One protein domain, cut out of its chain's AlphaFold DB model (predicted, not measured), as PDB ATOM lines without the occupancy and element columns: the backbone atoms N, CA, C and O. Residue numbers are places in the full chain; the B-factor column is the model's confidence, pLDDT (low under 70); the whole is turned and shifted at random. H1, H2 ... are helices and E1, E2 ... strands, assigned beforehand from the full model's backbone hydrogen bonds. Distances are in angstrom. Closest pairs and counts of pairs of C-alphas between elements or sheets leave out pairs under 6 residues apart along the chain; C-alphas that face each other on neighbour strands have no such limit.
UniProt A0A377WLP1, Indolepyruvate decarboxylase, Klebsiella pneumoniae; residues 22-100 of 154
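This is residues 22 to 100 of the 154 residues of the protein "Indolepyruvate decarboxylase" of Klebsiella pneumoniae (UniProt A0A377WLP1). A small, nearly flat slab of four strands, E1 to E4, has one helix, H2, over one face near its inner strands, while the short helix H1 and a long loop, residues 42 to 61, reach out beyond the edge strand E1. Residues 90 to 100, the last four residues of H2 and the tail after it, stick out from the body. The 79 printed residues hold two named helices and four named strands in the order H1 E1 E2 E3 E4 H2, and the mixed sheet runs E1 E2 E3 E4. The class is mixed, helices and strands, with 37 residues, under half, in named elements. The whole is only just compact, close to loose, with a radius of gyration of the C-alphas of 13.7 A and spans of 33 by 31 by 19 A.

In the sheet, E1, residues 38 to 41, is an edge strand and the parallel neighbour of E2, residues 62 to 66, at 5 degrees; N 40 and O 63 are 2.8 A apart, within hydrogen-bond range. E2 and E3, residues 69 to 72, form an antiparallel hairpin at 176 degrees, with N 64 and O 71 at 2.8 A. E3 and E4, residues 75 to 78, form another at 163 degrees, with N 70 and O 77 at 2.9 A. E2, E3 and E4 are a meander, each strand the antiparallel neighbour of the one before. H2, residues 82 to 93, is on the sheet at a height over the sheet of 9.7 A. It lies over E2, where 4 of its C-alphas fall, and only just not over E3, where 2 fall. On the local plane, fitted to only just enough C-alphas, 6, it runs along the strands at 4 degrees to E2. The closest C-alphas of E2 and H2 are those of Gln 66 and Met 82, 6.3 A apart. H1, residues 26 to 33, is not on the sheet; its closest C-alpha to E1 is that of Ile 32, 7.3 A from that of Ile 38. H1 and H2 are apart. In both helices every O i to N i+4 pair is within hydrogen-bond range.

E2 measures 12.7 A from C-alpha 62 at (-1.012, -40.004, 13.849) to C-alpha 66; E1 measures 9.6 A, E3 10.3 A and E4 9.9 A. H2 measures 16.0 A and ends at C-alpha 93, (-14.444, -46.395, 16.777). H1 measures 10.4 A and begins at C-alpha 26, (-1.788, -39.479, -6.339).

The two C-alphas farthest apart are those of Gly 52 and Pro 95, 37.6 A. The printed part has no cut. The link from E1 to E2, 20 residues, is long; the other links are tight. The mean pLDDT of the printed part is 86.6, and residues 46 to 51 are under 70.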
ATOM      1  N   ILE A  22       5.954 -40.462  -1.996       80.50
ATOM      2  CA  ILE A  22       5.841 -39.877  -3.345       80.50
ATOM      3  C   ILE A  22       5.642 -40.923  -4.453       80.50
ATOM      4  O   ILE A  22       5.082 -40.603  -5.494       80.50
ATOM      5  N   ALA A  23       6.043 -42.177  -4.219       79.06
ATOM      6  CA  ALA A  23       5.849 -43.278  -5.162       79.06
ATOM      7  C   ALA A  23       4.436 -43.898  -5.105       79.06
ATOM      8  O   ALA A  23       4.171 -44.893  -5.776       79.06
ATOM      9  N   SER A  24       3.530 -43.355  -4.282       82.06
ATOM     10  CA  SER A  24       2.125 -43.784  -4.254       82.06
ATOM     11  C   SER A  24       1.351 -43.195  -5.433       82.06
ATOM     12  O   SER A  24       1.681 -42.111  -5.917       82.06
ATOM     13  N   ALA A  25       0.248 -43.838  -5.819       84.25
ATOM     14  CA  ALA A  25      -0.722 -43.199  -6.703       84.25
ATOM     15  C   ALA A  25      -1.212 -41.869  -6.081       84.25
ATOM     16  O   ALA A  25      -1.423 -41.827  -4.861       84.25
ATOM     17  N   PRO A  26      -1.402 -40.789  -6.869       85.00
ATOM     18  CA  PRO A  26      -1.788 -39.479  -6.339       85.00
ATOM     19  C   PRO A  26      -3.028 -39.524  -5.442       85.00
ATOM     20  O   PRO A  26      -3.001 -38.977  -4.346       85.00
ATOM     21  N   GLN A  27      -4.060 -40.267  -5.850       84.88
ATOM     22  CA  GLN A  27      -5.306 -40.420  -5.099       84.88
ATOM     23  C   GLN A  27      -5.079 -41.129  -3.758       84.88
ATOM     24  O   GLN A  27      -5.610 -40.704  -2.736       84.88
ATOM     25  N   THR A  28      -4.252 -42.182  -3.738       86.44
ATOM     26  CA  THR A  28      -3.866 -42.889  -2.506       86.44
ATOM     27  C   THR A  28      -3.105 -41.964  -1.562       86.44
ATOM     28  O   THR A  28      -3.376 -41.942  -0.362       86.44
ATOM     29  N   ARG A  29      -2.148 -41.196  -2.097       86.94
ATOM     30  CA  ARG A  29      -1.349 -40.252  -1.311       86.94
ATOM     31  C   ARG A  29      -2.227 -39.170  -0.701       86.94
ATOM     32  O   ARG A  29      -2.140 -38.940   0.497       86.94
ATOM     33  N   GLU A  30      -3.093 -38.555  -1.499       87.06
ATOM     34  CA  GLU A  30      -4.010 -37.509  -1.045       87.06
ATOM     35  C   GLU A  30      -4.997 -38.025   0.000       87.06
ATOM     36  O   GLU A  30      -5.194 -37.366   1.017       87.06
ATOM     37  N   ALA A  31      -5.574 -39.213  -0.199       86.81
ATOM     38  CA  ALA A  31      -6.503 -39.803   0.760       86.81
ATOM     39  C   ALA A  31      -5.855 -40.079   2.127       86.81
ATOM     40  O   ALA A  31      -6.518 -39.958   3.154       86.81
ATOM     41  N   ILE A  32      -4.568 -40.438   2.146       88.88
ATOM     42  CA  ILE A  32      -3.839 -40.755   3.381       88.88
ATOM     43  C   ILE A  32      -3.270 -39.493   4.037       88.88
ATOM     44  O   ILE A  32      -3.456 -39.298   5.234       88.88
ATOM     45  N   GLU A  33      -2.585 -38.632   3.283       90.00
ATOM     46  CA  GLU A  33      -1.892 -37.458   3.839       90.00
ATOM     47  C   GLU A  33      -2.859 -36.334   4.249       90.00
ATOM     48  O   GLU A  33      -2.545 -35.567   5.161       90.00
ATOM     49  N   ASN A  34      -4.055 -36.260   3.649       89.06
ATOM     50  CA  ASN A  34      -5.082 -35.282   4.032       89.06
ATOM     51  C   ASN A  34      -6.048 -35.786   5.115       89.06
ATOM     52  O   ASN A  34      -6.937 -35.037   5.517       89.06
ATOM     53  N   ALA A  35      -5.903 -37.026   5.591       88.00
ATOM     54  CA  ALA A  35      -6.783 -37.566   6.618       88.00
ATOM     55  C   ALA A  35      -6.673 -36.776   7.937       88.00
ATOM     56  O   ALA A  35      -5.592 -36.352   8.357       88.00
ATOM     57  N   ASP A  36      -7.802 -36.617   8.629       88.56
ATOM     58  CA  ASP A  36      -7.841 -35.963   9.943       88.56
ATOM     59  C   ASP A  36      -7.118 -36.781  11.015       88.56
ATOM     60  O   ASP A  36      -6.550 -36.231  11.959       88.56
ATOM     61  N   THR A  37      -7.132 -38.107  10.879       88.81
ATOM     62  CA  THR A  37      -6.421 -39.030  11.762       88.81
ATOM     63  C   THR A  37      -5.932 -40.240  10.980       88.81
ATOM     64  O   THR A  37      -6.681 -40.859  10.228       88.81
ATOM     65  N   ILE A  38      -4.670 -40.600  11.196       91.19
ATOM     66  CA  ILE A  38      -3.997 -41.733  10.564       91.19
ATOM     67  C   ILE A  38      -3.656 -42.752  11.648       91.19
ATOM     68  O   ILE A  38      -2.992 -42.425  12.632       91.19
ATOM     69  N   ILE A  39      -4.084 -44.002  11.463       92.06
ATOM     70  CA  ILE A  39      -3.755 -45.108  12.367       92.06
ATOM     71  C   ILE A  39      -2.724 -46.012  11.686       92.06
ATOM     72  O   ILE A  39      -3.029 -46.745  10.749       92.06
ATOM     73  N   CYS A  40      -1.491 -45.966  12.177       91.94
ATOM     74  CA  CYS A  40      -0.369 -46.769  11.702       91.94
ATOM     75  C   CYS A  40      -0.258 -48.055  12.530       91.94
ATOM     76  O   CYS A  40       0.190 -48.006  13.675       91.94
ATOM     77  N   ILE A  41      -0.630 -49.206  11.967       91.75
ATOM     78  CA  ILE A  41      -0.600 -50.504  12.664       91.75
ATOM     79  C   ILE A  41       0.604 -51.321  12.197       91.75
ATOM     80  O   ILE A  41       0.666 -51.747  11.048       91.75
ATOM     81  N   GLY A  42       1.577 -51.535  13.084       86.88
ATOM     82  CA  GLY A  42       2.814 -52.263  12.783       86.88
ATOM     83  C   GLY A  42       3.686 -51.593  11.716       86.88
ATOM     84  O   GLY A  42       4.636 -52.201  11.221       86.88
ATOM     85  N   THR A  43       3.369 -50.352  11.341       84.50
ATOM     86  CA  THR A  43       4.054 -49.632  10.274       84.50
ATOM     87  C   THR A  43       5.486 -49.321  10.688       84.50
ATOM     88  O   THR A  43       5.744 -48.800  11.774       84.50
ATOM     89  N   ARG A  44       6.434 -49.604   9.791       79.56
ATOM     90  CA  ARG A  44       7.824 -49.159   9.913       79.56
ATOM     91  C   ARG A  44       8.152 -48.269   8.730       79.56
ATOM     92  O   ARG A  44       8.258 -48.746   7.604       79.56
ATOM     93  N   PHE A  45       8.324 -46.979   8.993       75.88
ATOM     94  CA  PHE A  45       8.801 -46.042   7.987       75.88
ATOM     95  C   PHE A  45      10.313 -46.200   7.838       75.88
ATOM     96  O   PHE A  45      11.081 -45.802   8.713       75.88
ATOM     97  N   THR A  46      10.732 -46.818   6.740       67.94
ATOM     98  CA  THR A  46      12.133 -46.852   6.315       67.94
ATOM     99  C   THR A  46      12.288 -46.047   5.032       67.94
ATOM    100  O   THR A  46      11.330 -45.893   4.272       67.94
ATOM    101  N   ASP A  47      13.502 -45.568   4.778       67.44
ATOM    102  CA  ASP A  47      13.890 -44.839   3.566       67.44
ATOM    103  C   ASP A  47      13.377 -45.516   2.282       67.44
ATOM    104  O   ASP A  47      12.791 -44.875   1.415       67.44
ATOM    105  N   THR A  48      13.503 -46.839   2.197       58.19
ATOM    106  CA  THR A  48      13.096 -47.630   1.029       58.19
ATOM    107  C   THR A  48      11.573 -47.783   0.905       58.19
ATOM    108  O   THR A  48      11.066 -48.051  -0.183       58.19
ATOM    109  N   ILE A  49      10.825 -47.670   2.007       63.56
ATOM    110  CA  ILE A  49       9.358 -47.823   2.026       63.56
ATOM    111  C   ILE A  49       8.661 -46.495   1.729       63.56
ATOM    112  O   ILE A  49       7.565 -46.490   1.180       63.56
ATOM    113  N   THR A  50       9.290 -45.367   2.047       65.19
ATOM    114  CA  THR A  50       8.693 -44.041   1.855       65.19
ATOM    115  C   THR A  50       9.399 -43.200   0.798       65.19
ATOM    116  O   THR A  50       9.304 -41.971   0.807       65.19
ATOM    117  N   ALA A  51      10.122 -43.869  -0.107       67.56
ATOM    118  CA  ALA A  51      10.853 -43.245  -1.206       67.56
ATOM    119  C   ALA A  51      11.753 -42.084  -0.734       67.56
ATOM    120  O   ALA A  51      11.739 -40.999  -1.303       67.56
ATOM    121  N   GLY A  52      12.511 -42.314   0.340       72.00
ATOM    122  CA  GLY A  52      13.443 -41.343   0.910       72.00
ATOM    123  C   GLY A  52      12.819 -40.381   1.920       72.00
ATOM    124  O   GLY A  52      13.170 -39.208   1.929       72.00
ATOM    125  N   PHE A  53      11.915 -40.855   2.782       73.69
ATOM    126  CA  PHE A  53      11.248 -40.032   3.803       73.69
ATOM    127  C   PHE A  53      10.318 -38.940   3.249       73.69
ATOM    128  O   PHE A  53      10.128 -37.900   3.870       73.69
ATOM    129  N   THR A  54       9.715 -39.185   2.086       74.44
ATOM    130  CA  THR A  54       8.832 -38.214   1.412       74.44
ATOM    131  C   THR A  54       7.400 -38.199   1.948       74.44
ATOM    132  O   THR A  54       6.558 -37.474   1.421       74.44
ATOM    133  N   GLN A  55       7.103 -39.003   2.972       78.94
ATOM    134  CA  GLN A  55       5.793 -39.040   3.612       78.94
ATOM    135  C   GLN A  55       5.523 -37.766   4.414       78.94
ATOM    136  O   GLN A  55       6.355 -37.344   5.218       78.94
ATOM    137  N   HIS A  56       4.318 -37.219   4.272       83.19
ATOM    138  CA  HIS A  56       3.860 -36.075   5.060       83.19
ATOM    139  C   HIS A  56       2.750 -36.512   6.014       83.19
ATOM    140  O   HIS A  56       1.567 -36.329   5.747       83.19
ATOM    141  N   LEU A  57       3.139 -37.114   7.142       84.69
ATOM    142  CA  LEU A  57       2.205 -37.563   8.176       84.69
ATOM    143  C   LEU A  57       2.439 -36.744   9.446       84.69
ATOM    144  O   LEU A  57       3.432 -36.930  10.152       84.69
ATOM    145  N   ALA A  58       1.524 -35.816   9.713       84.81
ATOM    146  CA  ALA A  58       1.567 -34.970  10.898       84.81
ATOM    147  C   ALA A  58       1.481 -35.836  12.165       84.81
ATOM    148  O   ALA A  58       0.575 -36.669  12.314       84.81
ATOM    149  N   ARG A  59       2.436 -35.673  13.085       82.81
ATOM    150  CA  ARG A  59       2.566 -36.543  14.265       82.81
ATOM    151  C   ARG A  59       1.350 -36.428  15.180       82.81
ATOM    152  O   ARG A  59       0.888 -37.437  15.712       82.81
ATOM    153  N   GLU A  60       0.818 -35.221  15.298       87.38
ATOM    154  CA  GLU A  60      -0.389 -34.850  16.030       87.38
ATOM    155  C   GLU A  60      -1.660 -35.516  15.484       87.38
ATOM    156  O   GLU A  60      -2.587 -35.766  16.249       87.38
ATOM    157  N   LYS A  61      -1.676 -35.874  14.195       89.19
ATOM    158  CA  LYS A  61      -2.774 -36.606  13.547       89.19
ATOM    159  C   LYS A  61      -2.540 -38.114  13.501       89.19
ATOM    160  O   LYS A  61      -3.368 -38.845  12.972       89.19
ATOM    161  N   THR A  62      -1.411 -38.603  14.014       90.75
ATOM    162  CA  THR A  62      -1.012 -40.004  13.849       90.75
ATOM    163  C   THR A  62      -1.080 -40.765  15.166       90.75
ATOM    164  O   THR A  62      -0.385 -40.426  16.131       90.75
ATOM    165  N   ILE A  63      -1.842 -41.855  15.163       93.31
ATOM    166  CA  ILE A  63      -1.807 -42.907  16.178       93.31
ATOM    167  C   ILE A  63      -0.923 -44.031  15.649       93.31
ATOM    168  O   ILE A  63      -1.148 -44.550  14.560       93.31
ATOM    169  N   GLU A  64       0.087 -44.423  16.410       94.06
ATOM    170  CA  GLU A  64       1.017 -45.481  16.024       94.06
ATOM    171  C   GLU A  64       0.883 -46.664  16.967       94.06
ATOM    172  O   GLU A  64       0.993 -46.510  18.179       94.06
ATOM    173  N   ILE A  65       0.663 -47.851  16.420       95.19
ATOM    174  CA  ILE A  65       0.539 -49.094  17.172       95.19
ATOM    175  C   ILE A  65       1.698 -49.992  16.769       95.19
ATOM    176  O   ILE A  65       1.744 -50.521  15.661       95.19
ATOM    177  N   GLN A  66       2.634 -50.179  17.683       94.00
ATOM    178  CA  GLN A  66       3.735 -51.127  17.582       94.00
ATOM    179  C   GLN A  66       3.385 -52.409  18.358       94.00
ATOM    180  O   GLN A  66       2.448 -52.405  19.157       94.00
ATOM    181  N   PRO A  67       4.124 -53.522  18.173       92.56
ATOM    182  CA  PRO A  67       3.810 -54.799  18.824       92.56
ATOM    183  C   PRO A  67       3.582 -54.725  20.345       92.56
ATOM    184  O   PRO A  67       2.732 -55.445  20.864       92.56
ATOM    185  N   PHE A  68       4.301 -53.834  21.040       93.88
ATOM    186  CA  PHE A  68       4.244 -53.673  22.503       93.88
ATOM    187  C   PHE A  68       4.194 -52.208  22.974       93.88
ATOM    188  O   PHE A  68       4.494 -51.914  24.135       93.88
ATOM    189  N   ALA A  69       3.890 -51.271  22.078       93.31
ATOM    190  CA  ALA A  69       3.826 -49.853  22.408       93.31
ATOM    191  C   ALA A  69       2.813 -49.135  21.520       93.31
ATOM    192  O   ALA A  69       2.655 -49.482  20.354       93.31
ATOM    193  N   VAL A  70       2.167 -48.106  22.054       95.62
ATOM    194  CA  VAL A  70       1.238 -47.254  21.308       95.62
ATOM    195  C   VAL A  70       1.658 -45.802  21.475       95.62
ATOM    196  O   VAL A  70       1.973 -45.382  22.586       95.62
ATOM    197  N   ARG A  71       1.639 -45.019  20.402       93.69
ATOM    198  CA  ARG A  71       1.815 -43.569  20.437       93.69
ATOM    199  C   ARG A  71       0.524 -42.886  20.026       93.69
ATOM    200  O   ARG A  71      -0.030 -43.205  18.979       93.69
ATOM    201  N   VAL A  72       0.089 -41.906  20.806       92.12
ATOM    202  CA  VAL A  72      -1.014 -41.006  20.449       92.12
ATOM    203  C   VAL A  72      -0.475 -39.583  20.522       92.12
ATOM    204  O   VAL A  72      -0.077 -39.128  21.597       92.12
ATOM    205  N   GLY A  73      -0.382 -38.907  19.373       86.50
ATOM    206  CA  GLY A  73       0.314 -37.622  19.275       86.50
ATOM    207  C   GLY A  73       1.775 -37.749  19.720       86.50
ATOM    208  O   GLY A  73       2.555 -38.518  19.147       86.50
ATOM    209  N   ASP A  74       2.153 -37.040  20.779       87.56
ATOM    210  CA  ASP A  74       3.512 -37.096  21.329       87.56
ATOM    211  C   ASP A  74       3.699 -38.106  22.464       87.56
ATOM    212  O   ASP A  74       4.841 -38.421  22.811       87.56
ATOM    213  N   HIS A  75       2.613 -38.655  23.010       92.00
ATOM    214  CA  HIS A  75       2.681 -39.523  24.179       92.00
ATOM    215  C   HIS A  75       2.836 -40.996  23.801       92.00
ATOM    216  O   HIS A  75       2.113 -41.504  22.944       92.00
ATOM    217  N   TRP A  76       3.751 -41.684  24.487       94.44
ATOM    218  CA  TRP A  76       4.003 -43.114  24.330       94.44
ATOM    219  C   TRP A  76       3.461 -43.907  25.518       94.44
ATOM    220  O   TRP A  76       3.813 -43.651  26.666       94.44
ATOM    221  N   PHE A  77       2.684 -44.937  25.211       94.19
ATOM    222  CA  PHE A  77       2.207 -45.956  26.132       94.19
ATOM    223  C   PHE A  77       2.988 -47.246  25.875       94.19
ATOM    224  O   PHE A  77       2.818 -47.897  24.844       94.19
ATOM    225  N   SER A  78       3.883 -47.609  26.789       94.62
ATOM    226  CA  SER A  78       4.684 -48.835  26.692       94.62
ATOM    227  C   SER A  78       4.002 -50.018  27.377       94.62
ATOM    228  O   SER A  78       3.221 -49.841  28.309       94.62
ATOM    229  N   GLY A  79       4.327 -51.237  26.940       93.25
ATOM    230  CA  GLY A  79       3.802 -52.468  27.541       93.25
ATOM    231  C   GLY A  79       2.357 -52.776  27.152       93.25
ATOM    232  O   GLY A  79       1.730 -53.619  27.785       93.25
ATOM    233  N   VAL A  80       1.832 -52.108  26.121       93.88
ATOM    234  CA  VAL A  80       0.495 -52.354  25.574       93.88
ATOM    235  C   VAL A  80       0.631 -53.289  24.372       93.88
ATOM    236  O   VAL A  80       1.198 -52.877  23.358       93.88
ATOM    237  N   PRO A  81       0.137 -54.537  24.451       94.75
ATOM    238  CA  PRO A  81       0.130 -55.446  23.312       94.75
ATOM    239  C   PRO A  81      -0.750 -54.920  22.167       94.75
ATOM    240  O   PRO A  81      -1.835 -54.381  22.408       94.75
ATOM    241  N   MET A  82      -0.300 -55.098  20.923       94.94
ATOM    242  CA  MET A  82      -1.003 -54.618  19.722       94.94
ATOM    243  C   MET A  82      -2.447 -55.135  19.613       94.94
ATOM    244  O   MET A  82      -3.336 -54.373  19.241       94.94
ATOM    245  N   ASP A  83      -2.706 -56.398  19.963       94.69
ATOM    246  CA  ASP A  83      -4.050 -56.993  19.945       94.69
ATOM    247  C   ASP A  83      -5.002 -56.275  20.916       94.69
ATOM    248  O   ASP A  83      -6.157 -56.005  20.581       94.69
ATOM    249  N   LYS A  84      -4.505 -55.900  22.100       95.50
ATOM    250  CA  LYS A  84      -5.266 -55.133  23.095       95.50
ATOM    251  C   LYS A  84      -5.510 -53.701  22.644       95.50
ATOM    252  O   LYS A  84      -6.629 -53.212  22.793       95.50
ATOM    253  N   ALA A  85      -4.497 -53.052  22.073       94.56
ATOM    254  CA  ALA A  85      -4.636 -51.713  21.511       94.56
ATOM    255  C   ALA A  85      -5.693 -51.682  20.397       94.56
ATOM    256  O   ALA A  85      -6.567 -50.816  20.396       94.56
ATOM    257  N   LEU A  86      -5.655 -52.664  19.491       93.94
ATOM    258  CA  LEU A  86      -6.605 -52.769  18.390       93.94
ATOM    259  C   LEU A  86      -8.028 -53.047  18.890       93.94
ATOM    260  O   LEU A  86      -8.958 -52.375  18.457       93.94
ATOM    261  N   ALA A  87      -8.206 -53.965  19.843       94.69
ATOM    262  CA  ALA A  87      -9.519 -54.246  20.424       94.69
ATOM    263  C   ALA A  87     -10.141 -53.005  21.096       94.69
ATOM    264  O   ALA A  87     -11.338 -52.739  20.943       94.69
ATOM    265  N   ALA A  88      -9.326 -52.219  21.807       93.44
ATOM    266  CA  ALA A  88      -9.767 -50.964  22.406       93.44
ATOM    267  C   ALA A  88     -10.162 -49.937  21.334       93.44
ATOM    268  O   ALA A  88     -11.241 -49.351  21.423       93.44
ATOM    269  N   LEU A  89      -9.340 -49.766  20.294       92.31
ATOM    270  CA  LEU A  89      -9.643 -48.858  19.186       92.31
ATOM    271  C   LEU A  89     -10.924 -49.245  18.459       92.31
ATOM    272  O   LEU A  89     -11.767 -48.380  18.267       92.31
ATOM    273  N   MET A  90     -11.111 -50.526  18.135       91.75
ATOM    274  CA  MET A  90     -12.333 -51.022  17.493       91.75
ATOM    275  C   MET A  90     -13.580 -50.710  18.326       91.75
ATOM    276  O   MET A  90     -14.609 -50.317  17.780       91.75
ATOM    277  N   THR A  91     -13.486 -50.850  19.650       93.81
ATOM    278  CA  THR A  91     -14.590 -50.540  20.570       93.81
ATOM    279  C   THR A  91     -14.907 -49.042  20.578       93.81
ATOM    280  O   THR A  91     -16.076 -48.663  20.545       93.81
ATOM    281  N   LEU A  92     -13.878 -48.189  20.594       91.12
ATOM    282  CA  LEU A  92     -14.029 -46.730  20.589       91.12
ATOM    283  C   LEU A  92     -14.507 -46.193  19.234       91.12
ATOM    284  O   LEU A  92     -15.259 -45.222  19.195       91.12
ATOM    285  N   SER A  93     -14.088 -46.816  18.132       89.56
ATOM    286  CA  SER A  93     -14.444 -46.395  16.777       89.56
ATOM    287  C   SER A  93     -15.804 -46.904  16.322       89.56
ATOM    288  O   SER A  93     -16.414 -46.272  15.469       89.56
ATOM    289  N   ALA A  94     -16.296 -48.024  16.860       88.94
ATOM    290  CA  ALA A  94     -17.581 -48.609  16.475       88.94
ATOM    291  C   ALA A  94     -18.755 -47.605  16.429       88.94
ATOM    292  O   ALA A  94     -19.458 -47.596  15.419       88.94
ATOM    293  N   PRO A  95     -18.978 -46.736  17.440       89.19
ATOM    294  CA  PRO A  95     -20.053 -45.745  17.370       89.19
ATOM    295  C   PRO A  95     -19.797 -44.632  16.342       89.19
ATOM    296  O   PRO A  95     -20.753 -44.065  15.827       89.19
ATOM    297  N   LEU A  96     -18.532 -44.332  16.029       85.00
ATOM    298  CA  LEU A  96     -18.132 -43.265  15.101       85.00
ATOM    299  C   LEU A  96     -18.096 -43.731  13.642       85.00
ATOM    300  O   LEU A  96     -18.200 -42.921  12.727       85.00
ATOM    301  N   ALA A  97     -17.964 -45.038  13.413       81.94
ATOM    302  CA  ALA A  97     -17.779 -45.613  12.084       81.94
ATOM    303  C   ALA A  97     -18.932 -45.294  11.118       81.94
ATOM    304  O   ALA A  97     -18.714 -45.231   9.912       81.94
ATOM    305  N   ALA A  98     -20.143 -45.063  11.635       80.12
ATOM    306  CA  ALA A  98     -21.302 -44.687  10.828       80.12
ATOM    307  C   ALA A  98     -21.180 -43.287  10.194       80.12
ATOM    308  O   ALA A  98     -21.847 -43.009   9.200       80.12
ATOM    309  N   GLU A  99     -20.343 -42.414  10.755       83.19
ATOM    310  CA  GLU A  99     -20.131 -41.042  10.279       83.19
ATOM    311  C   GLU A  99     -18.985 -40.951   9.262       83.19
ATOM    312  O   GLU A  99     -18.788 -39.915   8.625       83.19
ATOM    313  N   TRP A 100     -18.211 -42.026   9.092       83.12
ATOM    314  CA  TRP A 100     -17.037 -42.024   8.232       83.12
ATOM    315  C   TRP A 100     -17.416 -42.222   6.767       83.12
ATOM    316  O   TRP A 100     -17.970 -43.247   6.366       83.12
TER     317      TRP A 100